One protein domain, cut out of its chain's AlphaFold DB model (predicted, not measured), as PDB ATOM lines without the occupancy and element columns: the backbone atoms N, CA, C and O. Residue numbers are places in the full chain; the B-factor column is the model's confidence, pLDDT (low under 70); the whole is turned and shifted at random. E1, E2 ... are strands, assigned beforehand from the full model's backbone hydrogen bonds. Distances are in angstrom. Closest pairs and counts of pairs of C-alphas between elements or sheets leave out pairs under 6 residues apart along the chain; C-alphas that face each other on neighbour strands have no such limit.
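Overview. This is residues 24 to 92 of the 97 residues of an uncharacterized protein of Micavibrio aeruginosavorus (strain ARL-13) (UniProt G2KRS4). Look first for two small lobes set one after the other along the longest axis, each a strongly twisted, curled sheet of four strands: E1 to E4 make one, E5 to E8 the other. The chain passes from lobe to lobe once, where E4 runs on into E5. The printed part has 69 residues with no named helix and eight named strands, E1 to E8 in that order along the chain, and its class is all strand. The sheets run E1, E4, E3, E2 and E5, E8, E7, E6, all antiparallel. The whole is compact, with a radius of gyration of the C-alphas of 12.2 A and spans of 35 by 25 by 17 A.

Along the chain. Find C-alpha 24 at (-39.279, 4.783, -0.246); from there E1, residues 24 to 29, runs 14.2 A to C-alpha 29. In the same sheet find E4, residues 54 to 58, 12.4 A; E3, residues 46 to 50, 13.4 A; and E2, residues 38 to 41. For the second sheet start at C-alpha 61, at (-39.131, -3.320, 8.202), where E5, residues 61 to 66, begins its 13.3 A. Then look for E8, residues 87 to 90, which ends at C-alpha 90 at (-36.027, -6.374, 5.890); E7, residues 79 to 83, 13.3 A; and E6, residues 73 to 76.

Arrangement. Begin at E1, an edge strand antiparallel to E4 at 149 degrees, where N 27 and O 55 are 2.8 A apart, within hydrogen-bond range. E4 and E3 form a hairpin at 145 degrees, with N 56 and O 49 at 2.8 A. E3 and the edge strand E2 form another, with N 48 and O 39 at 2.8 A. E2, E3 and E4 are a meander, each strand the antiparallel neighbour of the one before; with E1, the neighbour of E4, they make a Greek key. E4 runs on into E5 across residues 59 and 60 at 50 degrees. There N 63 of the edge strand E5 and O 88 of E8 are 2.8 A apart. In the hairpin of E7 and E8, N 89 and O 82 are 2.7 A apart; in that of E6 and E7, N 74 and O 81 are 2.9 A apart. E6, E7 and E8 are the second meander, and with E5 the second Greek key. Between the sheets, the closest C-alphas of E3 and E7 are those of Tyr 47 and Tyr 82, 7.8 A apart; E1 and E8, for instance, are apart.

Size, cuts and confidence. The two C-alphas farthest apart are those of Ser 33 and Leu 64, 36.9 A. The printed part has no cut, and no link is long. The model's mean pLDDT over the printed part is 92.5, and no printed residue is under 70.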
ATOM      1  N   GLY A  24     -40.133   3.680  -0.640       76.50
ATOM      2  CA  GLY A  24     -39.279   4.783  -0.246       76.50
ATOM      3  C   GLY A  24     -39.810   6.160  -0.572       76.50
ATOM      4  O   GLY A  24     -40.669   6.330  -1.434       76.50
ATOM      5  N   LEU A  25     -39.261   7.151   0.122       81.88
ATOM      6  CA  LEU A  25     -39.499   8.562  -0.154       81.88
ATOM      7  C   LEU A  25     -38.380   9.091  -1.051       81.88
ATOM      8  O   LEU A  25     -37.207   8.796  -0.821       81.88
ATOM      9  N   GLY A  26     -38.746   9.867  -2.072       84.88
ATOM     10  CA  GLY A  26     -37.782  10.561  -2.921       84.88
ATOM     11  C   GLY A  26     -37.189  11.761  -2.192       84.88
ATOM     12  O   GLY A  26     -37.908  12.715  -1.905       84.88
ATOM     13  N   LEU A  27     -35.891  11.716  -1.897       81.12
ATOM     14  CA  LEU A  27     -35.163  12.751  -1.168       81.12
ATOM     15  C   LEU A  27     -33.943  13.206  -1.970       81.12
ATOM     16  O   LEU A  27     -32.953  12.491  -2.088       81.12
ATOM     17  N   GLY A  28     -33.998  14.437  -2.479       84.25
ATOM     18  CA  GLY A  28     -32.888  15.040  -3.216       84.25
ATOM     19  C   GLY A  28     -32.673  14.446  -4.613       84.25
ATOM     20  O   GLY A  28     -33.086  13.330  -4.931       84.25
ATOM     21  N   GLY A  29     -32.036  15.234  -5.478       90.81
ATOM     22  CA  GLY A  29     -31.709  14.809  -6.836       90.81
ATOM     23  C   GLY A  29     -30.573  13.787  -6.859       90.81
ATOM     24  O   GLY A  29     -29.636  13.880  -6.065       90.81
ATOM     25  N   CYS A  30     -30.634  12.845  -7.797       92.50
ATOM     26  CA  CYS A  30     -29.508  11.984  -8.146       92.50
ATOM     27  C   CYS A  30     -29.095  12.225  -9.607       92.50
ATOM     28  O   CYS A  30     -29.960  12.514 -10.439       92.50
ATOM     29  N   PRO A  31     -27.797  12.131  -9.953       90.56
ATOM     30  CA  PRO A  31     -27.372  12.178 -11.348       90.56
ATOM     31  C   PRO A  31     -28.042  11.053 -12.142       90.56
ATOM     32  O   PRO A  31     -28.060   9.909 -11.692       90.56
ATOM     33  N   SER A  32     -28.546  11.342 -13.344       85.38
ATOM     34  CA  SER A  32     -29.172  10.315 -14.193       85.38
ATOM     35  C   SER A  32     -28.203   9.194 -14.577       85.38
ATOM     36  O   SER A  32     -28.608   8.044 -14.709       85.38
ATOM     37  N   SER A  33     -26.904   9.495 -14.672       90.44
ATOM     38  CA  SER A  33     -25.840   8.504 -14.868       90.44
ATOM     39  C   SER A  33     -25.682   7.519 -13.704       90.44
ATOM     40  O   SER A  33     -25.024   6.496 -13.867       90.44
ATOM     41  N   SER A  34     -26.269   7.813 -12.543       93.12
ATOM     42  CA  SER A  34     -26.279   6.947 -11.364       93.12
ATOM     43  C   SER A  34     -27.559   6.111 -11.255       93.12
ATOM     44  O   SER A  34     -27.737   5.430 -10.246       93.12
ATOM     45  N   GLU A  35     -28.451   6.131 -12.252       94.38
ATOM     46  CA  GLU A  35     -29.670   5.316 -12.244       94.38
ATOM     47  C   GLU A  35     -29.372   3.834 -11.948       94.38
ATOM     48  O   GLU A  35     -28.445   3.242 -12.497       94.38
ATOM     49  N   GLY A  36     -30.166   3.233 -11.057       92.88
ATOM     50  CA  GLY A  36     -29.998   1.846 -10.622       92.88
ATOM     51  C   GLY A  36     -28.885   1.639  -9.590       92.88
ATOM     52  O   GLY A  36     -28.704   0.523  -9.104       92.88
ATOM     53  N   THR A  37     -28.162   2.698  -9.213       94.19
ATOM     54  CA  THR A  37     -27.175   2.649  -8.128       94.19
ATOM     55  C   THR A  37     -27.877   2.635  -6.780       94.19
ATOM     56  O   THR A  37     -28.773   3.443  -6.531       94.19
ATOM     57  N   MET A  38     -27.430   1.746  -5.898       93.12
ATOM     58  CA  MET A  38     -27.868   1.677  -4.510       93.12
ATOM     59  C   MET A  38     -26.692   1.998  -3.587       93.12
ATOM     60  O   MET A  38     -25.616   1.421  -3.734       93.12
ATOM     61  N   GLU A  39     -26.897   2.891  -2.623       93.88
ATOM     62  CA  GLU A  39     -25.863   3.308  -1.675       93.88
ATOM     63  C   GLU A  39     -26.413   3.456  -0.259       93.88
ATOM     64  O   GLU A  39     -27.615   3.636  -0.057       93.88
ATOM     65  N   PHE A  40     -25.527   3.341   0.727       94.19
ATOM     66  CA  PHE A  40     -25.896   3.475   2.128       94.19
ATOM     67  C   PHE A  40     -25.805   4.938   2.565       94.19
ATOM     68  O   PHE A  40     -24.754   5.568   2.443       94.19
ATOM     69  N   ASP A  41     -26.899   5.463   3.102       93.25
ATOM     70  CA  ASP A  41     -26.967   6.777   3.724       93.25
ATOM     71  C   ASP A  41     -26.628   6.651   5.213       93.25
ATOM     72  O   ASP A  41     -27.437   6.176   6.011       93.25
ATOM     73  N   GLY A  42     -25.424   7.082   5.590       91.81
ATOM     74  CA  GLY A  42     -24.953   7.029   6.975       91.81
ATOM     75  C   GLY A  42     -25.613   8.033   7.925       91.81
ATOM     76  O   GLY A  42     -25.394   7.937   9.128       91.81
ATOM     77  N   ILE A  43     -26.398   8.994   7.424       90.62
ATOM     78  CA  ILE A  43     -27.139   9.944   8.271       90.62
ATOM     79  C   ILE A  43     -28.443   9.299   8.735       90.62
ATOM     80  O   ILE A  43     -28.781   9.353   9.915       90.62
ATOM     81  N   LEU A  44     -29.170   8.683   7.801       90.56
ATOM     82  CA  LEU A  44     -30.443   8.014   8.084       90.56
ATOM     83  C   LEU A  44     -30.274   6.541   8.479       90.56
ATOM     84  O   LEU A  44     -31.234   5.918   8.922       90.56
ATOM     85  N   ASN A  45     -29.068   5.989   8.326       93.81
ATOM     86  CA  ASN A  45     -28.761   4.566   8.451       93.81
ATOM     87  C   ASN A  45     -29.655   3.672   7.578       93.81
ATOM     88  O   ASN A  45     -30.098   2.604   7.994       93.81
ATOM     89  N   THR A  46     -29.921   4.105   6.348       93.25
ATOM     90  CA  THR A  46     -30.799   3.420   5.384       93.25
ATOM     91  C   THR A  46     -30.113   3.290   4.035       93.25
ATOM     92  O   THR A  46     -29.257   4.101   3.696       93.25
ATOM     93  N   TYR A  47     -30.534   2.337   3.208       93.94
ATOM     94  CA  TYR A  47     -30.144   2.345   1.799       93.94
ATOM     95  C   TYR A  47     -30.996   3.316   0.988       93.94
ATOM     96  O   TYR A  47     -32.164   3.521   1.292       93.94
ATOM     97  N   ARG A  48     -30.430   3.886  -0.073       93.88
ATOM     98  CA  ARG A  48     -31.151   4.679  -1.073       93.88
ATOM     99  C   ARG A  48     -30.801   4.229  -2.486       93.88
ATOM    100  O   ARG A  48     -29.683   3.789  -2.738       93.88
ATOM    101  N   LEU A  49     -31.766   4.324  -3.395       94.25
ATOM    102  CA  LEU A  49     -31.680   3.920  -4.798       94.25
ATOM    103  C   LEU A  49     -31.893   5.130  -5.705       94.25
ATOM    104  O   LEU A  49     -32.900   5.817  -5.574       94.25
ATOM    105  N   CYS A  50     -31.002   5.381  -6.659       94.88
ATOM    106  CA  CYS A  50     -31.237   6.419  -7.659       94.88
ATOM    107  C   CYS A  50     -32.171   5.891  -8.752       94.88
ATOM    108  O   CYS A  50     -31.838   4.938  -9.457       94.88
ATOM    109  N   ASN A  51     -33.322   6.540  -8.929       92.62
ATOM    110  CA  ASN A  51     -34.301   6.187  -9.966       92.62
ATOM    111  C   ASN A  51     -34.043   6.886 -11.320       92.62
ATOM    112  O   ASN A  51     -34.894   6.858 -12.208       92.62
ATOM    113  N   GLY A  52     -32.890   7.554 -11.451       92.62
ATOM    114  CA  GLY A  52     -32.501   8.364 -12.609       92.62
ATOM    115  C   GLY A  52     -32.852   9.849 -12.489       92.62
ATOM    116  O   GLY A  52     -32.505  10.634 -13.370       92.62
ATOM    117  N   THR A  53     -33.527  10.267 -11.416       92.69
ATOM    118  CA  THR A  53     -33.821  11.687 -11.143       92.69
ATOM    119  C   THR A  53     -33.671  12.040  -9.667       92.69
ATOM    120  O   THR A  53     -33.121  13.089  -9.337       92.69
ATOM    121  N   VAL A  54     -34.132  11.173  -8.767       93.81
ATOM    122  CA  VAL A  54     -34.075  11.362  -7.314       93.81
ATOM    123  C   VAL A  54     -33.576  10.104  -6.608       93.81
ATOM    124  O   VAL A  54     -33.734   8.986  -7.107       93.81
ATOM    125  N   TRP A  55     -32.994  10.286  -5.424       93.75
ATOM    126  CA  TRP A  55     -32.697   9.174  -4.527       93.75
ATOM    127  C   TRP A  55     -33.966   8.743  -3.794       93.75
ATOM    128  O   TRP A  55     -34.617   9.551  -3.140       93.75
ATOM    129  N   ILE A  56     -34.317   7.467  -3.891       93.06
ATOM    130  CA  ILE A  56     -35.430   6.839  -3.184       93.06
ATOM    131  C   ILE A  56     -34.870   6.105  -1.970       93.06
ATOM    132  O   ILE A  56     -34.151   5.119  -2.128       93.06
ATOM    133  N   THR A  57     -35.190   6.556  -0.760       93.12
ATOM    134  CA  THR A  57     -34.754   5.879   0.472       93.12
ATOM    135  C   THR A  57     -35.506   4.569   0.659       93.12
ATOM    136  O   THR A  57     -36.713   4.586   0.837       93.12
ATOM    137  N   LEU A  58     -34.814   3.438   0.678       92.50
ATOM    138  CA  LEU A  58     -35.391   2.115   0.888       92.50
ATOM    139  C   LEU A  58     -35.682   1.905   2.376       92.50
ATOM    140  O   LEU A  58     -34.771   1.664   3.172       92.50
ATOM    141  N   ILE A  59     -36.957   1.995   2.752       88.12
ATOM    142  CA  ILE A  59     -37.384   1.810   4.140       88.12
ATOM    143  C   ILE A  59     -37.591   0.315   4.381       88.12
ATOM    144  O   ILE A  59     -38.520  -0.295   3.846       88.12
ATOM    145  N   GLY A  60     -36.705  -0.282   5.177       89.25
ATOM    146  CA  GLY A  60     -36.858  -1.665   5.613       89.25
ATOM    147  C   GLY A  60     -37.795  -1.798   6.815       89.25
ATOM    148  O   GLY A  60     -37.957  -0.868   7.604       89.25
ATOM    149  N   LEU A  61     -38.389  -2.978   6.986       91.69
ATOM    150  CA  LEU A  61     -39.131  -3.320   8.202       91.69
ATOM    151  C   LEU A  61     -38.177  -3.911   9.249       91.69
ATOM    152  O   LEU A  61     -37.445  -4.848   8.918       91.69
ATOM    153  N   PRO A  62     -38.175  -3.423  10.500       93.44
ATOM    154  CA  PRO A  62     -37.279  -3.943  11.523       93.44
ATOM    155  C   PRO A  62     -37.581  -5.409  11.830       93.44
ATOM    156  O   PRO A  62     -38.735  -5.832  11.918       93.44
ATOM    157  N   THR A  63     -36.523  -6.191  12.008       93.75
ATOM    158  CA  THR A  63     -36.596  -7.559  12.529       93.75
ATOM    159  C   THR A  63     -36.253  -7.576  14.020       93.75
ATOM    160  O   THR A  63     -35.831  -6.573  14.584       93.75
ATOM    161  N   LEU A  64     -36.389  -8.736  14.670       93.75
ATOM    162  CA  LEU A  64     -35.949  -8.933  16.060       93.75
ATOM    163  C   LEU A  64     -34.458  -9.300  16.180       93.75
ATOM    164  O   LEU A  64     -33.972  -9.557  17.279       93.75
ATOM    165  N   ALA A  65     -33.731  -9.378  15.061       94.69
ATOM    166  CA  ALA A  65     -32.332  -9.778  15.052       94.69
ATOM    167  C   ALA A  65     -31.420  -8.550  15.167       94.69
ATOM    168  O   ALA A  65     -31.462  -7.660  14.317       94.69
ATOM    169  N   LEU A  66     -30.553  -8.547  16.183       96.56
ATOM    170  CA  LEU A  66     -29.530  -7.517  16.354       96.56
ATOM    171  C   LEU A  66     -28.456  -7.606  15.265       96.56
ATOM    172  O   LEU A  66     -28.130  -8.687  14.757       96.56
ATOM    173  N   CYS A  67     -27.874  -6.459  14.939       95.88
ATOM    174  CA  CYS A  67     -26.759  -6.343  14.013       95.88
ATOM    175  C   CYS A  67     -25.705  -5.377  14.570       95.88
ATOM    176  O   CYS A  67     -26.027  -4.473  15.332       95.88
ATOM    177  N   SER A  68     -24.433  -5.584  14.221       92.00
ATOM    178  CA  SER A  68     -23.319  -4.770  14.743       92.00
ATOM    179  C   SER A  68     -22.565  -3.986  13.671       92.00
ATOM    180  O   SER A  68     -21.824  -3.059  13.990       92.00
ATOM    181  N   LYS A  69     -22.738  -4.338  12.393       96.12
ATOM    182  CA  LYS A  69     -22.051  -3.695  11.271       96.12
ATOM    183  C   LYS A  69     -23.045  -2.883  10.450       96.12
ATOM    184  O   LYS A  69     -23.673  -3.425   9.544       96.12
ATOM    185  N   VAL A  70     -23.160  -1.595  10.777       96.38
ATOM    186  CA  VAL A  70     -23.972  -0.608  10.047       96.38
ATOM    187  C   VAL A  70     -23.718  -0.720   8.540       96.38
ATOM    188  O   VAL A  70     -22.569  -0.837   8.106       96.38
ATOM    189  N   GLY A  71     -24.787  -0.721   7.745       95.19
ATOM    190  CA  GLY A  71     -24.708  -0.806   6.287       95.19
ATOM    191  C   GLY A  71     -24.276  -2.172   5.745       95.19
ATOM    192  O   GLY A  71     -24.081  -2.316   4.545       95.19
ATOM    193  N   ALA A  72     -24.124  -3.205   6.578       96.50
ATOM    194  CA  ALA A  72     -24.004  -4.563   6.057       96.50
ATOM    195  C   ALA A  72     -25.316  -4.975   5.376       96.50
ATOM    196  O   ALA A  72     -26.385  -4.774   5.949       96.50
ATOM    197  N   ILE A  73     -25.225  -5.579   4.189       94.81
ATOM    198  CA  ILE A  73     -26.336  -6.269   3.523       94.81
ATOM    199  C   ILE A  73     -26.139  -7.770   3.677       94.81
ATOM    200  O   ILE A  73     -25.022  -8.274   3.557       94.81
ATOM    201  N   ASP A  74     -27.239  -8.474   3.900       94.56
ATOM    202  CA  ASP A  74     -27.284  -9.924   3.981       94.56
ATOM    203  C   ASP A  74     -28.546 -10.467   3.295       94.56
ATOM    204  O   ASP A  74     -29.550  -9.761   3.157       94.56
ATOM    205  N   TYR A  75     -28.496 -11.725   2.859       92.44
ATOM    206  CA  TYR A  75     -29.637 -12.445   2.304       92.44
ATOM    207  C   TYR A  75     -29.911 -13.692   3.137       92.44
ATOM    208  O   TYR A  75     -29.145 -14.654   3.115       92.44
ATOM    209  N   ARG A  76     -31.034 -13.696   3.857       91.19
ATOM    210  CA  ARG A  76     -31.459 -14.828   4.690       91.19
ATOM    211  C   ARG A  76     -32.973 -14.942   4.700       91.19
ATOM    212  O   ARG A  76     -33.669 -13.955   4.491       91.19
ATOM    213  N   SER A  77     -33.489 -16.144   4.954       88.75
ATOM    214  CA  SER A  77     -34.939 -16.393   5.031       88.75
ATOM    215  C   SER A  77     -35.713 -15.838   3.821       88.75
ATOM    216  O   SER A  77     -36.785 -15.256   3.969       88.75
ATOM    217  N   ASN A  78     -35.146 -16.000   2.619       90.19
ATOM    218  CA  ASN A  78     -35.710 -15.542   1.345       90.19
ATOM    219  C   ASN A  78     -36.002 -14.033   1.275       90.19
ATOM    220  O   ASN A  78     -36.995 -13.598   0.678       90.19
ATOM    221  N   THR A  79     -35.149 -13.226   1.909       91.38
ATOM    222  CA  THR A  79     -35.190 -11.771   1.798       91.38
ATOM    223  C   THR A  79     -33.811 -11.132   1.939       91.38
ATOM    224  O   THR A  79     -32.944 -11.639   2.653       91.38
ATOM    225  N   PHE A  80     -33.627  -9.991   1.273       93.62
ATOM    226  CA  PHE A  80     -32.522  -9.086   1.563       93.62
ATOM    227  C   PHE A  80     -32.831  -8.260   2.807       93.62
ATOM    228  O   PHE A  80     -33.952  -7.794   3.014       93.62
ATOM    229  N   MET A  81     -31.813  -8.048   3.626       94.81
ATOM    230  CA  MET A  81     -31.885  -7.169   4.779       94.81
ATOM    231  C   MET A  81     -30.600  -6.368   4.930       94.81
ATOM    232  O   MET A  81     -29.533  -6.821   4.520       94.81
ATOM    233  N   TYR A  82     -30.706  -5.176   5.510       95.25
ATOM    234  CA  TYR A  82     -29.554  -4.347   5.846       95.25
ATOM    235  C   TYR A  82     -29.498  -4.060   7.342       95.25
ATOM    236  O   TYR A  82     -30.516  -4.104   8.019       95.25
ATOM    237  N   CYS A  83     -28.315  -3.779   7.870       96.81
ATOM    238  CA  CYS A  83     -28.149  -3.369   9.259       96.81
ATOM    239  C   CYS A  83     -28.252  -1.844   9.388       96.81
ATOM    240  O   CYS A  83     -27.443  -1.133   8.788       96.81
ATOM    241  N   ASP A  84     -29.195  -1.344  10.189       95.06
ATOM    242  CA  ASP A  84     -29.318   0.093  10.505       95.06
ATOM    243  C   ASP A  84     -28.387   0.546  11.650       95.06
ATOM    244  O   ASP A  84     -28.355   1.717  12.019       95.06
ATOM    245  N   GLY A  85     -27.613  -0.385  12.212       94.81
ATOM    246  CA  GLY A  85     -26.749  -0.161  13.372       94.81
ATOM    247  C   GLY A  85     -27.295  -0.695  14.688       94.81
ATOM    248  O   GLY A  85     -26.542  -0.761  15.656       94.81
ATOM    249  N   LEU A  86     -28.558  -1.118  14.716       95.19
ATOM    250  CA  LEU A  86     -29.176  -1.776  15.859       95.19
ATOM    251  C   LEU A  86     -29.826  -3.101  15.447       95.19
ATOM    252  O   LEU A  86     -29.524  -4.148  16.022       95.19
ATOM    253  N   LEU A  87     -30.695  -3.064  14.439       96.69
ATOM    254  CA  LEU A  87     -31.480  -4.194  13.962       96.69
ATOM    255  C   LEU A  87     -31.234  -4.459  12.478       96.69
ATOM    256  O   LEU A  87     -30.910  -3.581  11.675       96.69
ATOM    257  N   TRP A  88     -31.428  -5.716  12.091       96.75
ATOM    258  CA  TRP A  88     -31.591  -6.044  10.683       96.75
ATOM    259  C   TRP A  88     -32.949  -5.544  10.188       96.75
ATOM    260  O   TRP A  88     -33.979  -5.827  10.801       96.75
ATOM    261  N   MET A  89     -32.939  -4.856   9.053       95.06
ATOM    262  CA  MET A  89     -34.074  -4.226   8.393       95.06
ATOM    263  C   MET A  89     -34.387  -4.979   7.102       95.06
ATOM    264  O   MET A  89     -33.560  -5.047   6.197       95.06
ATOM    265  N   ASN A  90     -35.574  -5.566   7.015       94.50
ATOM    266  CA  ASN A  90     -36.027  -6.374   5.890       94.50
ATOM    267  C   ASN A  90     -36.441  -5.491   4.705       94.50
ATOM    268  O   ASN A  90     -37.316  -4.642   4.846       94.50
ATOM    269  N   LEU A  91     -35.843  -5.728   3.537       93.69
ATOM    270  CA  LEU A  91     -36.090  -4.985   2.300       93.69
ATOM    271  C   LEU A  91     -37.184  -5.603   1.420       93.69
ATOM    272  O   LEU A  91     -37.390  -5.123   0.310       93.69
ATOM    273  N   LYS A  92     -37.888  -6.653   1.857       92.69
ATOM    274  CA  LYS A  92     -38.976  -7.266   1.079       92.69
ATOM    275  C   LYS A  92     -40.152  -6.303   0.956       92.69
ATOM    276  O   LYS A  92     -40.860  -6.056   1.929       92.69
TER     277      LYS A  92